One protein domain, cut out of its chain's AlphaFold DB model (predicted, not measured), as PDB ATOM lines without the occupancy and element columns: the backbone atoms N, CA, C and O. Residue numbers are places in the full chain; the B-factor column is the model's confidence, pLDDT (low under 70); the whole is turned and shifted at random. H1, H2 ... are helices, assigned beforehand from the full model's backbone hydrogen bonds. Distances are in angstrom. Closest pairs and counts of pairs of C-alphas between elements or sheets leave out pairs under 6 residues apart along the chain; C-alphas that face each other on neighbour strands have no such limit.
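Overview. This is residues 5 to 97 of the 155 residues of an uncharacterized protein of Ignavibacteria bacterium (UniProt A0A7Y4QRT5). Three helices, H1, H4 and H5, make an up-and-down bundle, their centres in a triangle; H1 and H5 meet over a short stretch. H2 folds back along H1 on the side away from H5, and H3 sits at one end of the long axis, touching no helix. The printed part has 93 residues with five named helices, H1 to H5 in chain order, and no named strand; the class is all helix. It is compact, with a radius of gyration of the C-alphas of 12.7 A, and elongated, spanning 39 by 25 by 19 A.

Along the chain. H1, residues 5 to 18, is 20.1 A long and begins at C-alpha 5 (-33.277, -50.713, -26.203). H4, residues 60 to 73, is also 20.1 A long. H5, residues 83 to 94, is 16.8 A long and ends at C-alpha 94 (-34.487, -31.706, -13.341). H2 is residues 25 to 33, 12.4 A, and H3 residues 41 to 49, 12.5 A.

Arrangement. H1 is the hub. It touches H4, opposite ways at a shallow tilt of 21 degrees; their closest C-alphas, Ile 9 and Met 67, are 6.3 A apart. With residues 12 to 16 alone it touches H2 in a hairpin, closest at the C-alphas of Ala 16 and Trp 27, 6.3 A. H1 and H5 only just touch, with 3 pairs of C-alphas within 8 A, the closest those of Trp 17 and Ile 94, 7.1 A. H4 and H5 form a hairpin, closest at the C-alphas of Pro 60 and Val 87, 6.2 A. H3 is apart from H1, H2, H4 and H5. In H1, H2, H3, H4 and H5 every O i to N i+4 pair is within hydrogen-bond range.

Size, cuts and confidence. The C-alphas farthest apart, those of Glu 49 and Asn 76, are 38.8 A apart. The printed part has no cut, and its four links are short. Its mean pLDDT is 93.2, and no printed residue is under 70.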
ATOM      1  N   PHE A   5     -34.200 -51.820 -26.461       95.75
ATOM      2  CA  PHE A   5     -33.277 -50.713 -26.203       95.75
ATOM      3  C   PHE A   5     -34.003 -49.426 -25.774       95.75
ATOM      4  O   PHE A   5     -33.699 -48.867 -24.722       95.75
ATOM      5  N   ASN A   6     -35.000 -48.975 -26.546       94.88
ATOM      6  CA  ASN A   6     -35.739 -47.749 -26.225       94.88
ATOM      7  C   ASN A   6     -36.511 -47.874 -24.905       94.88
ATOM      8  O   ASN A   6     -36.546 -46.923 -24.129       94.88
ATOM      9  N   LYS A   7     -37.080 -49.054 -24.620       96.31
ATOM     10  CA  LYS A   7     -37.757 -49.319 -23.342       96.31
ATOM     11  C   LYS A   7     -36.803 -49.193 -22.159       96.31
ATOM     12  O   LYS A   7     -37.166 -48.567 -21.169       96.31
ATOM     13  N   GLU A   8     -35.601 -49.758 -22.250       97.50
ATOM     14  CA  GLU A   8     -34.616 -49.684 -21.166       97.50
ATOM     15  C   GLU A   8     -34.064 -48.267 -20.979       97.50
ATOM     16  O   GLU A   8     -33.944 -47.806 -19.844       97.50
ATOM     17  N   ILE A   9     -33.798 -47.543 -22.071       97.50
ATOM     18  CA  ILE A   9     -33.397 -46.131 -22.012       97.50
ATOM     19  C   ILE A   9     -34.469 -45.287 -21.317       97.50
ATOM     20  O   ILE A   9     -34.151 -44.494 -20.428       97.50
ATOM     21  N   ASP A  10     -35.736 -45.450 -21.702       96.75
ATOM     22  CA  ASP A  10     -36.827 -44.689 -21.103       96.75
ATOM     23  C   ASP A  10     -37.087 -45.117 -19.653       96.75
ATOM     24  O   ASP A  10     -37.322 -44.258 -18.807       96.75
ATOM     25  N   ALA A  11     -36.962 -46.404 -19.318       97.69
ATOM     26  CA  ALA A  11     -37.056 -46.876 -17.937       97.69
ATOM     27  C   ALA A  11     -35.956 -46.268 -17.053       97.69
ATOM     28  O   ALA A  11     -36.260 -45.725 -15.991       97.69
ATOM     29  N   ALA A  12     -34.697 -46.278 -17.505       97.88
ATOM     30  CA  ALA A  12     -33.587 -45.647 -16.789       97.88
ATOM     31  C   ALA A  12     -33.815 -44.138 -16.607       97.88
ATOM     32  O   ALA A  12     -33.611 -43.606 -15.514       97.88
ATOM     33  N   PHE A  13     -34.302 -43.458 -17.650       98.00
ATOM     34  CA  PHE A  13     -34.654 -42.039 -17.595       98.00
ATOM     35  C   PHE A  13     -35.735 -41.757 -16.543       98.00
ATOM     36  O   PHE A  13     -35.588 -40.833 -15.740       98.00
ATOM     37  N   GLN A  14     -36.821 -42.537 -16.535       97.62
ATOM     38  CA  GLN A  14     -37.917 -42.360 -15.580       97.62
ATOM     39  C   GLN A  14     -37.459 -42.642 -14.147       97.62
ATOM     40  O   GLN A  14     -37.742 -41.846 -13.252       97.62
ATOM     41  N   SER A  15     -36.694 -43.715 -13.932       97.81
ATOM     42  CA  SER A  15     -36.131 -44.047 -12.621       97.81
ATOM     43  C   SER A  15     -35.241 -42.924 -12.082       97.81
ATOM     44  O   SER A  15     -35.441 -42.482 -10.952       97.81
ATOM     45  N   ALA A  16     -34.330 -42.385 -12.900       97.75
ATOM     46  CA  ALA A  16     -33.488 -41.251 -12.516       97.75
ATOM     47  C   ALA A  16     -34.314 -39.999 -12.184       97.75
ATOM     48  O   ALA A  16     -34.041 -39.310 -11.201       97.75
ATOM     49  N   TRP A  17     -35.351 -39.709 -12.974       97.00
ATOM     50  CA  TRP A  17     -36.203 -38.531 -12.790       97.00
ATOM     51  C   TRP A  17     -37.070 -38.593 -11.522       97.00
ATOM     52  O   TRP A  17     -37.354 -37.557 -10.902       97.00
ATOM     53  N   HIS A  18     -37.515 -39.793 -11.149       96.62
ATOM     54  CA  HIS A  18     -38.325 -40.041  -9.957       96.62
ATOM     55  C   HIS A  18     -37.510 -40.250  -8.680       96.62
ATOM     56  O   HIS A  18     -38.098 -40.215  -7.599       96.62
ATOM     57  N   ALA A  19     -36.192 -40.411  -8.787       96.69
ATOM     58  CA  ALA A  19     -35.315 -40.488  -7.633       96.69
ATOM     59  C   ALA A  19     -35.343 -39.196  -6.799       96.69
ATOM     60  O   ALA A  19     -35.616 -38.091  -7.297       96.69
ATOM     61  N   ALA A  20     -34.993 -39.321  -5.519       94.75
ATOM     62  CA  ALA A  20     -34.686 -38.162  -4.689       94.75
ATOM     63  C   ALA A  20     -33.558 -37.313  -5.305       94.75
ATOM     64  O   ALA A  20     -32.758 -37.784  -6.118       94.75
ATOM     65  N   LYS A  21     -33.482 -36.038  -4.908       94.31
ATOM     66  CA  LYS A  21     -32.419 -35.123  -5.345       94.31
ATOM     67  C   LYS A  21     -31.042 -35.716  -5.013       94.31
ATOM     68  O   LYS A  21     -30.724 -35.891  -3.843       94.31
ATOM     69  N   GLY A  22     -30.233 -35.951  -6.044       92.19
ATOM     70  CA  GLY A  22     -28.900 -36.546  -5.927       92.19
ATOM     71  C   GLY A  22     -28.877 -38.079  -5.956       92.19
ATOM     72  O   GLY A  22     -27.802 -38.646  -5.813       92.19
ATOM     73  N   GLY A  23     -30.024 -38.735  -6.169       94.00
ATOM     74  CA  GLY A  23     -30.153 -40.193  -6.202       94.00
ATOM     75  C   GLY A  23     -30.507 -40.800  -4.840       94.00
ATOM     76  O   GLY A  23     -30.023 -40.362  -3.796       94.00
ATOM     77  N   ASP A  24     -31.359 -41.826  -4.850       94.94
ATOM     78  CA  ASP A  24     -31.779 -42.592  -3.671       94.94
ATOM     79  C   ASP A  24     -31.410 -44.080  -3.789       94.94
ATOM     80  O   ASP A  24     -30.837 -44.521  -4.783       94.94
ATOM     81  N   ALA A  25     -31.745 -44.869  -2.762       96.00
ATOM     82  CA  ALA A  25     -31.462 -46.304  -2.730       96.00
ATOM     83  C   ALA A  25     -32.009 -47.051  -3.961       96.00
ATOM     84  O   ALA A  25     -31.298 -47.874  -4.529       96.00
ATOM     85  N   LYS A  26     -33.220 -46.708  -4.425       96.62
ATOM     86  CA  LYS A  26     -33.829 -47.343  -5.605       96.62
ATOM     87  C   LYS A  26     -33.063 -47.002  -6.877       96.62
ATOM     88  O   LYS A  26     -32.860 -47.862  -7.727       96.62
ATOM     89  N   TRP A  27     -32.617 -45.756  -7.017       97.81
ATOM     90  CA  TRP A  27     -31.747 -45.376  -8.125       97.81
ATOM     91  C   TRP A  27     -30.425 -46.148  -8.098       97.81
ATOM     92  O   TRP A  27     -29.991 -46.655  -9.130       97.81
ATOM     93  N   TYR A  28     -29.811 -46.308  -6.926       97.12
ATOM     94  CA  TYR A  28     -28.565 -47.063  -6.812       97.12
ATOM     95  C   TYR A  28     -28.745 -48.561  -7.093       97.12
ATOM     96  O   TYR A  28     -27.853 -49.164  -7.687       97.12
ATOM     97  N   GLU A  29     -29.897 -49.153  -6.770       97.44
ATOM     98  CA  GLU A  29     -30.254 -50.514  -7.202       97.44
ATOM     99  C   GLU A  29     -30.309 -50.622  -8.736       97.44
ATOM    100  O   GLU A  29     -29.744 -51.554  -9.310       97.44
ATOM    101  N   VAL A  30     -30.909 -49.637  -9.419       97.56
ATOM    102  CA  VAL A  30     -30.913 -49.573 -10.893       97.56
ATOM    103  C   VAL A  30     -29.486 -49.476 -11.432       97.56
ATOM    104  O   VAL A  30     -29.122 -50.208 -12.350       97.56
ATOM    105  N   MET A  31     -28.642 -48.617 -10.859       98.00
ATOM    106  CA  MET A  31     -27.240 -48.515 -11.280       98.00
ATOM    107  C   MET A  31     -26.500 -49.849 -11.127       98.00
ATOM    108  O   MET A  31     -25.805 -50.271 -12.053       98.00
ATOM    109  N   GLN A  32     -26.698 -50.544 -10.004       97.25
ATOM    110  CA  GLN A  32     -26.109 -51.860  -9.753       97.25
ATOM    111  C   GLN A  32     -26.588 -52.914 -10.755       97.25
ATOM    112  O   GLN A  32     -25.759 -53.668 -11.264       97.25
ATOM    113  N   GLN A  33     -27.879 -52.931 -11.105       97.06
ATOM    114  CA  GLN A  33     -28.433 -53.842 -12.115       97.06
ATOM    115  C   GLN A  33     -27.697 -53.732 -13.461       97.06
ATOM    116  O   GLN A  33     -27.496 -54.735 -14.145       97.06
ATOM    117  N   TYR A  34     -27.273 -52.522 -13.829       96.81
ATOM    118  CA  TYR A  34     -26.538 -52.251 -15.065       96.81
ATOM    119  C   TYR A  34     -25.009 -52.293 -14.910       96.81
ATOM    120  O   TYR A  34     -24.288 -52.118 -15.894       96.81
ATOM    121  N   GLY A  35     -24.493 -52.507 -13.696       96.00
ATOM    122  CA  GLY A  35     -23.061 -52.415 -13.405       96.00
ATOM    123  C   GLY A  35     -22.492 -51.010 -13.640       96.00
ATOM    124  O   GLY A  35     -21.349 -50.871 -14.083       96.00
ATOM    125  N   ALA A  36     -23.304 -49.973 -13.424       95.94
ATOM    126  CA  ALA A  36     -22.893 -48.576 -13.458       95.94
ATOM    127  C   ALA A  36     -22.414 -48.134 -12.069       95.94
ATOM    128  O   ALA A  36     -23.057 -48.408 -11.057       95.94
ATOM    129  N   GLU A  37     -21.292 -47.423 -12.021       93.62
ATOM    130  CA  GLU A  37     -20.720 -46.956 -10.759       93.62
ATOM    131  C   GLU A  37     -21.385 -45.648 -10.306       93.62
ATOM    132  O   GLU A  37     -21.503 -44.719 -11.121       93.62
ATOM    133  N   PRO A  38     -21.798 -45.531  -9.030       94.38
ATOM    134  CA  PRO A  38     -22.280 -44.271  -8.474       94.38
ATOM    135  C   PRO A  38     -21.150 -43.239  -8.387       94.38
ATOM    136  O   PRO A  38     -19.961 -43.562  -8.466       94.38
ATOM    137  N   LEU A  39     -21.507 -41.968  -8.227       92.88
ATOM    138  CA  LEU A  39     -20.522 -40.956  -7.856       92.88
ATOM    139  C   LEU A  39     -20.010 -41.206  -6.432       92.88
ATOM    140  O   LEU A  39     -20.727 -41.736  -5.582       92.88
ATOM    141  N   SER A  40     -18.776 -40.783  -6.158       92.25
ATOM    142  CA  SER A  40     -18.268 -40.758  -4.787       92.25
ATOM    143  C   SER A  40     -19.048 -39.739  -3.955       92.25
ATOM    144  O   SER A  40     -19.495 -38.714  -4.470       92.25
ATOM    145  N   GLU A  41     -19.179 -39.983  -2.651       90.19
ATOM    146  CA  GLU A  41     -19.896 -39.067  -1.750       90.19
ATOM    147  C   GLU A  41     -19.298 -37.648  -1.751       90.19
ATOM    148  O   GLU A  41     -20.037 -36.665  -1.700       90.19
ATOM    149  N   GLY A  42     -17.972 -37.527  -1.900       89.31
ATOM    150  CA  GLY A  42     -17.298 -36.234  -2.056       89.31
ATOM    151  C   GLY A  42     -17.759 -35.484  -3.307       89.31
ATOM    152  O   GLY A  42     -18.198 -34.341  -3.214       89.31
ATOM    153  N   LEU A  43     -17.765 -36.156  -4.462       87.12
ATOM    154  CA  LEU A  43     -18.182 -35.544  -5.722       87.12
ATOM    155  C   LEU A  43     -19.685 -35.228  -5.741       87.12
ATOM    156  O   LEU A  43     -20.090 -34.195  -6.269       87.12
ATOM    157  N   LYS A  44     -20.527 -36.069  -5.126       90.69
ATOM    158  CA  LYS A  44     -21.956 -35.755  -4.951       90.69
ATOM    159  C   LYS A  44     -22.138 -34.456  -4.177       90.69
ATOM    160  O   LYS A  44     -22.920 -33.606  -4.596       90.69
ATOM    161  N   LYS A  45     -21.408 -34.290  -3.068       88.00
ATOM    162  CA  LYS A  45     -21.459 -33.072  -2.258       88.00
ATOM    163  C   LYS A  45     -21.035 -31.845  -3.070       88.00
ATOM    164  O   LYS A  45     -21.782 -30.871  -3.112       88.00
ATOM    165  N   GLU A  46     -19.910 -31.929  -3.776       85.75
ATOM    166  CA  GLU A  46     -19.426 -30.854  -4.652       85.75
ATOM    167  C   GLU A  46     -20.464 -30.467  -5.714       85.75
ATOM    168  O   GLU A  46     -20.741 -29.286  -5.919       85.75
ATOM    169  N   LEU A  47     -21.103 -31.447  -6.360       86.31
ATOM    170  CA  LEU A  47     -22.117 -31.185  -7.384       86.31
ATOM    171  C   LEU A  47     -23.397 -30.565  -6.807       86.31
ATOM    172  O   LEU A  47     -23.991 -29.701  -7.455       86.31
ATOM    173  N   LEU A  48     -23.821 -30.958  -5.599       86.44
ATOM    174  CA  LEU A  48     -24.972 -30.350  -4.911       86.44
ATOM    175  C   LEU A  48     -24.727 -28.887  -4.532       86.44
ATOM    176  O   LEU A  48     -25.678 -28.101  -4.506       86.44
ATOM    177  N   GLU A  49     -23.476 -28.544  -4.233       83.06
ATOM    178  CA  GLU A  49     -23.030 -27.197  -3.866       83.06
ATOM    179  C   GLU A  49     -22.634 -26.351  -5.092       83.06
ATOM    180  O   GLU A  49     -22.527 -25.128  -4.987       83.06
ATOM    181  N   SER A  50     -22.475 -26.974  -6.265       76.50
ATOM    182  CA  SER A  50     -22.074 -26.305  -7.506       76.50
ATOM    183  C   SER A  50     -23.115 -25.305  -8.040       76.50
ATOM    184  O   SER A  50     -24.302 -25.333  -7.700       76.50
ATOM    185  N   GLU A  51     -22.678 -24.428  -8.954       72.44
ATOM    186  CA  GLU A  51     -23.580 -23.521  -9.683       72.44
ATOM    187  C   GLU A  51     -24.626 -24.281 -10.517       72.44
ATOM    188  O   GLU A  51     -25.747 -23.803 -10.713       72.44
ATOM    189  N   MET A  52     -24.283 -25.488 -10.977       75.94
ATOM    190  CA  MET A  52     -25.166 -26.366 -11.743       75.94
ATOM    191  C   MET A  52     -26.049 -27.172 -10.800       75.94
ATOM    192  O   MET A  52     -25.844 -28.358 -10.541       75.94
ATOM    193  N   LYS A  53     -27.063 -26.497 -10.267       80.06
ATOM    194  CA  LYS A  53     -27.994 -27.104  -9.322       80.06
ATOM    195  C   LYS A  53     -28.957 -28.052 -10.031       80.06
ATOM    196  O   LYS A  53     -29.450 -27.776 -11.123       80.06
ATOM    197  N   ILE A  54     -29.303 -29.129  -9.335       88.62
ATOM    198  CA  ILE A  54     -30.463 -29.973  -9.629       88.62
ATOM    199  C   ILE A  54     -31.567 -29.687  -8.600       88.62
ATOM    200  O   ILE A  54     -31.299 -29.457  -7.417       88.62
ATOM    201  N   GLY A  55     -32.817 -29.654  -9.051       89.25
ATOM    202  CA  GLY A  55     -34.001 -29.491  -8.206       89.25
ATOM    203  C   GLY A  55     -34.576 -30.824  -7.725       89.25
ATOM    204  O   GLY A  55     -35.226 -30.865  -6.686       89.25
ATOM    205  N   ARG A  56     -34.324 -31.910  -8.464       93.25
ATOM    206  CA  ARG A  56     -34.809 -33.275  -8.199       93.25
ATOM    207  C   ARG A  56     -33.980 -34.307  -8.969       93.25
ATOM    208  O   ARG A  56     -33.156 -33.913  -9.789       93.25
ATOM    209  N   GLY A  57     -34.264 -35.591  -8.761       95.94
ATOM    210  CA  GLY A  57     -33.703 -36.683  -9.553       95.94
ATOM    211  C   GLY A  57     -32.225 -36.967  -9.286       95.94
ATOM    212  O   GLY A  57     -31.548 -36.247  -8.549       95.94
ATOM    213  N   ALA A  58     -31.734 -38.028  -9.918       97.00
ATOM    214  CA  ALA A  58     -30.329 -38.416  -9.916       97.00
ATOM    215  C   ALA A  58     -29.450 -37.468 -10.748       97.00
ATOM    216  O   ALA A  58     -29.946 -36.694 -11.575       97.00
ATOM    217  N   PHE A  59     -28.129 -37.551 -10.575       96.06
ATOM    218  CA  PHE A  59     -27.205 -36.729 -11.353       96.06
ATOM    219  C   PHE A  59     -27.180 -37.134 -12.836       96.06
ATOM    220  O   PHE A  59     -27.160 -38.328 -13.147       96.06
ATOM    221  N   PRO A  60     -27.101 -36.171 -13.778       95.69
ATOM    222  CA  PRO A  60     -27.038 -36.481 -15.208       95.69
ATOM    223  C   PRO A  60     -25.875 -37.406 -15.598       95.69
ATOM    224  O   PRO A  60     -26.055 -38.275 -16.447       95.69
ATOM    225  N   ILE A  61     -24.702 -37.265 -14.967       95.44
ATOM    226  CA  ILE A  61     -23.555 -38.157 -15.201       95.44
ATOM    227  C   ILE A  61     -23.832 -39.610 -14.786       95.44
ATOM    228  O   ILE A  61     -23.388 -40.530 -15.466       95.44
ATOM    229  N   GLU A  62     -24.597 -39.845 -13.717       97.25
ATOM    230  CA  GLU A  62     -24.966 -41.204 -13.301       97.25
ATOM    231  C   GLU A  62     -25.953 -41.828 -14.287       97.25
ATOM    232  O   GLU A  62     -25.782 -42.981 -14.684       97.25
ATOM    233  N   LEU A  63     -26.940 -41.053 -14.753       98.00
ATOM    234  CA  LEU A  63     -27.854 -41.505 -15.803       98.00
ATOM    235  C   LEU A  63     -27.097 -41.847 -17.092       98.00
ATOM    236  O   LEU A  63     -27.358 -42.889 -17.692       98.00
ATOM    237  N   ARG A  64     -26.129 -41.012 -17.493       98.00
ATOM    238  CA  ARG A  64     -25.268 -41.286 -18.652       98.00
ATOM    239  C   ARG A  64     -24.553 -42.628 -18.505       98.00
ATOM    240  O   ARG A  64     -24.620 -43.429 -19.429       98.00
ATOM    241  N   ARG A  65     -23.934 -42.904 -17.350       97.62
ATOM    242  CA  ARG A  65     -23.241 -44.183 -17.089       97.62
ATOM    243  C   ARG A  65     -24.177 -45.379 -17.263       97.62
ATOM    244  O   ARG A  65     -23.796 -46.364 -17.885       97.62
ATOM    245  N   VAL A  66     -25.409 -45.293 -16.757       98.31
ATOM    246  CA  VAL A  66     -26.422 -46.346 -16.955       98.31
ATOM    247  C   VAL A  66     -26.769 -46.501 -18.438       98.31
ATOM    248  O   VAL A  66     -26.763 -47.613 -18.961       98.31
ATOM    249  N   MET A  67     -27.011 -45.397 -19.148       98.12
ATOM    250  CA  MET A  67     -27.317 -45.434 -20.579       98.12
ATOM    251  C   MET A  67     -26.151 -45.985 -21.414       98.12
ATOM    252  O   MET A  67     -26.395 -46.718 -22.366       98.12
ATOM    253  N   GLU A  68     -24.896 -45.713 -21.051       97.38
ATOM    254  CA  GLU A  68     -23.710 -46.286 -21.706       97.38
ATOM    255  C   GLU A  68     -23.672 -47.815 -21.553       97.38
ATOM    256  O   GLU A  68     -23.382 -48.527 -22.516       97.38
ATOM    257  N   LYS A  69     -24.049 -48.343 -20.380       98.06
ATOM    258  CA  LYS A  69     -24.184 -49.795 -20.156       98.06
ATOM    259  C   LYS A  69     -25.318 -50.398 -20.988       98.06
ATOM    260  O   LYS A  69     -25.143 -51.469 -21.567       98.06
ATOM    261  N   ILE A  70     -26.448 -49.699 -21.106       97.69
ATOM    262  CA  ILE A  70     -27.559 -50.109 -21.980       97.69
ATOM    263  C   ILE A  70     -27.111 -50.112 -23.450       97.69
ATOM    264  O   ILE A  70     -27.354 -51.083 -24.162       97.69
ATOM    265  N   MET A  71     -26.402 -49.081 -23.915       96.88
ATOM    266  CA  MET A  71     -25.864 -49.036 -25.282       96.88
ATOM    267  C   MET A  71     -24.892 -50.190 -25.554       96.88
ATOM    268  O   MET A  71     -24.970 -50.813 -26.609       96.88
ATOM    269  N   ALA A  72     -24.023 -50.525 -24.594       96.75
ATOM    270  CA  ALA A  72     -23.111 -51.661 -24.716       96.75
ATOM    271  C   ALA A  72     -23.851 -53.009 -24.828       96.75
ATOM    272  O   ALA A  72     -23.390 -53.904 -25.534       96.75
ATOM    273  N   LYS A  73     -25.016 -53.148 -24.176       96.69
ATOM    274  CA  LYS A  73     -25.903 -54.318 -24.298       96.69
ATOM    275  C   LYS A  73     -26.593 -54.400 -25.669       96.69
ATOM    276  O   LYS A  73     -26.861 -55.502 -26.141       96.69
ATOM    277  N   TYR A  74     -26.844 -53.262 -26.323       95.94
ATOM    278  CA  TYR A  74     -27.587 -53.160 -27.587       95.94
ATOM    279  C   TYR A  74     -26.806 -52.418 -28.694       95.94
ATOM    280  O   TYR A  74     -27.280 -51.405 -29.212       95.94
ATOM    281  N   PRO A  75     -25.638 -52.926 -29.133       93.75
ATOM    282  CA  PRO A  75     -24.710 -52.182 -29.991       93.75
ATOM    283  C   PRO A  75     -25.247 -51.853 -31.392       93.75
ATOM    284  O   PRO A  75     -24.749 -50.940 -32.047       93.75
ATOM    285  N   ASN A  76     -26.234 -52.604 -31.893       92.75
ATOM    286  CA  ASN A  76     -26.848 -52.332 -33.196       92.75
ATOM    287  C   ASN A  76     -27.917 -51.241 -33.109       92.75
ATOM    288  O   ASN A  76     -27.937 -50.352 -33.959       92.75
ATOM    289  N   ASP A  77     -28.750 -51.282 -32.069       92.25
ATOM    290  CA  ASP A  77     -29.825 -50.309 -31.859       92.25
ATOM    291  C   ASP A  77     -29.283 -48.961 -31.359       92.25
ATOM    292  O   ASP A  77     -29.881 -47.914 -31.603       92.25
ATOM    293  N   SER A  78     -28.119 -48.962 -30.703       92.62
ATOM    294  CA  SER A  78     -27.511 -47.763 -30.130       92.62
ATOM    295  C   SER A  78     -26.756 -46.884 -31.133       92.62
ATOM    296  O   SER A  78     -26.356 -45.780 -30.769       92.62
ATOM    297  N   LYS A  79     -26.523 -47.333 -32.377       90.25
ATOM    298  CA  LYS A  79     -25.631 -46.640 -33.338       90.25
ATOM    299  C   LYS A  79     -26.037 -45.198 -33.630       90.25
ATOM    300  O   LYS A  79     -25.175 -44.349 -33.820       90.25
ATOM    301  N   SER A  80     -27.337 -44.925 -33.676       89.81
ATOM    302  CA  SER A  80     -27.887 -43.590 -33.928       89.81
ATOM    303  C   SER A  80     -28.411 -42.914 -32.661       89.81
ATOM    304  O   SER A  80     -29.132 -41.919 -32.748       89.81
ATOM    305  N   PHE A  81     -28.126 -43.465 -31.479       93.88
ATOM    306  CA  PHE A  81     -28.636 -42.917 -30.233       93.88
ATOM    307  C   PHE A  81     -27.876 -41.647 -29.842       93.88
ATOM    308  O   PHE A  81     -26.685 -41.676 -29.532       93.88
ATOM    309  N   ALA A  82     -28.585 -40.520 -29.819       94.12
ATOM    310  CA  ALA A  82     -28.036 -39.226 -29.435       94.12
ATOM    311  C   ALA A  82     -27.950 -39.088 -27.902       94.12
ATOM    312  O   ALA A  82     -28.759 -38.393 -27.284       94.12
ATOM    313  N   MET A  83     -26.960 -39.751 -27.291       94.94
ATOM    314  CA  MET A  83     -26.730 -39.753 -25.836       94.94
ATOM    315  C   MET A  83     -26.713 -38.340 -25.245       94.94
ATOM    316  O   MET A  83     -27.451 -38.038 -24.309       94.94
ATOM    317  N   ASP A  84     -25.898 -37.455 -25.816       92.06
ATOM    318  CA  ASP A  84     -25.720 -36.097 -25.305       92.06
ATOM    319  C   ASP A  84     -27.030 -35.298 -25.311       92.06
ATOM    320  O   ASP A  84     -27.338 -34.623 -24.325       92.06
ATOM    321  N   GLN A  85     -27.846 -35.461 -26.357       93.06
ATOM    322  CA  GLN A  85     -29.162 -34.833 -26.460       93.06
ATOM    323  C   GLN A  85     -30.145 -35.386 -25.419       93.06
ATOM    324  O   GLN A  85     -30.899 -34.614 -24.825       93.06
ATOM    325  N   LYS A  86     -30.134 -36.701 -25.158       95.19
ATOM    326  CA  LYS A  86     -31.011 -37.329 -24.153       95.19
ATOM    327  C   LYS A  86     -30.627 -36.917 -22.728       95.19
ATOM    328  O   LYS A  86     -31.503 -36.626 -21.914       95.19
ATOM    329  N   VAL A  87     -29.330 -36.832 -22.426       94.38
ATOM    330  CA  VAL A  87     -28.828 -36.345 -21.128       94.38
ATOM    331  C   VAL A  87     -29.141 -34.857 -20.942       94.38
ATOM    332  O   VAL A  87     -29.519 -34.438 -19.846       94.38
ATOM    333  N   LEU A  88     -29.044 -34.053 -22.005       91.00
ATOM    334  CA  LEU A  88     -29.449 -32.649 -21.974       91.00
ATOM    335  C   LEU A  88     -30.956 -32.499 -21.722       91.00
ATOM    336  O   LEU A  88     -31.349 -31.708 -20.864       91.00
ATOM    337  N   GLU A  89     -31.793 -33.279 -22.413       93.62
ATOM    338  CA  GLU A  89     -33.245 -33.324 -22.183       93.62
ATOM    339  C   GLU A  89     -33.553 -33.657 -20.717       93.62
ATOM    340  O   GLU A  89     -34.362 -32.985 -20.073       93.62
ATOM    341  N   TYR A  90     -32.873 -34.665 -20.164       95.19
ATOM    342  CA  TYR A  90     -32.997 -35.029 -18.758       95.19
ATOM    343  C   TYR A  90     -32.651 -33.855 -17.838       95.19
ATOM    344  O   TYR A  90     -33.461 -33.471 -16.991       95.19
ATOM    345  N   TYR A  91     -31.484 -33.236 -18.037       92.06
ATOM    346  CA  TYR A  91     -31.045 -32.111 -17.218       92.06
ATOM    347  C   TYR A  91     -32.047 -30.948 -17.249       92.06
ATOM    348  O   TYR A  91     -32.391 -30.391 -16.205       92.06
ATOM    349  N   GLN A  92     -32.588 -30.618 -18.424       90.31
ATOM    350  CA  GLN A  92     -33.599 -29.569 -18.564       90.31
ATOM    351  C   GLN A  92     -34.873 -29.840 -17.750       90.31
ATOM    352  O   GLN A  92     -35.508 -28.878 -17.318       90.31
ATOM    353  N   LYS A  93     -35.229 -31.110 -17.506       91.56
ATOM    354  CA  LYS A  93     -36.384 -31.500 -16.676       91.56
ATOM    355  C   LYS A  93     -36.107 -31.467 -15.176       91.56
ATOM    356  O   LYS A  93     -37.054 -31.350 -14.399       91.56
ATOM    357  N   ILE A  94     -34.850 -31.618 -14.762       91.06
ATOM    358  CA  ILE A  94     -34.487 -31.706 -13.341       91.06
ATOM    359  C   ILE A  94     -33.835 -30.448 -12.779       91.06
ATOM    360  O   ILE A  94     -33.716 -30.337 -11.558       91.06
ATOM    361  N   LYS A  95     -33.408 -29.502 -13.622       86.38
ATOM    362  CA  LYS A  95     -32.879 -28.218 -13.151       86.38
ATOM    363  C   LYS A  95     -33.936 -27.476 -12.306       86.38
ATOM    364  O   LYS A  95     -35.128 -27.575 -12.610       86.38
ATOM    365  N   PRO A  96     -33.541 -26.738 -11.253       82.88
ATOM    366  CA  PRO A  96     -34.463 -25.924 -10.477       82.88
ATOM    367  C   PRO A  96     -35.223 -24.958 -11.384       82.88
ATOM    368  O   PRO A  96     -34.642 -24.351 -12.287       82.88
ATOM    369  N   PHE A  97     -36.518 -24.799 -11.130       73.31
ATOM    370  CA  PHE A  97     -37.296 -23.760 -11.783       73.31
ATOM    371  C   PHE A  97     -36.853 -22.408 -11.225       73.31
ATOM    372  O   PHE A  97     -37.223 -22.042 -10.115       73.31
TER     373      PHE A  97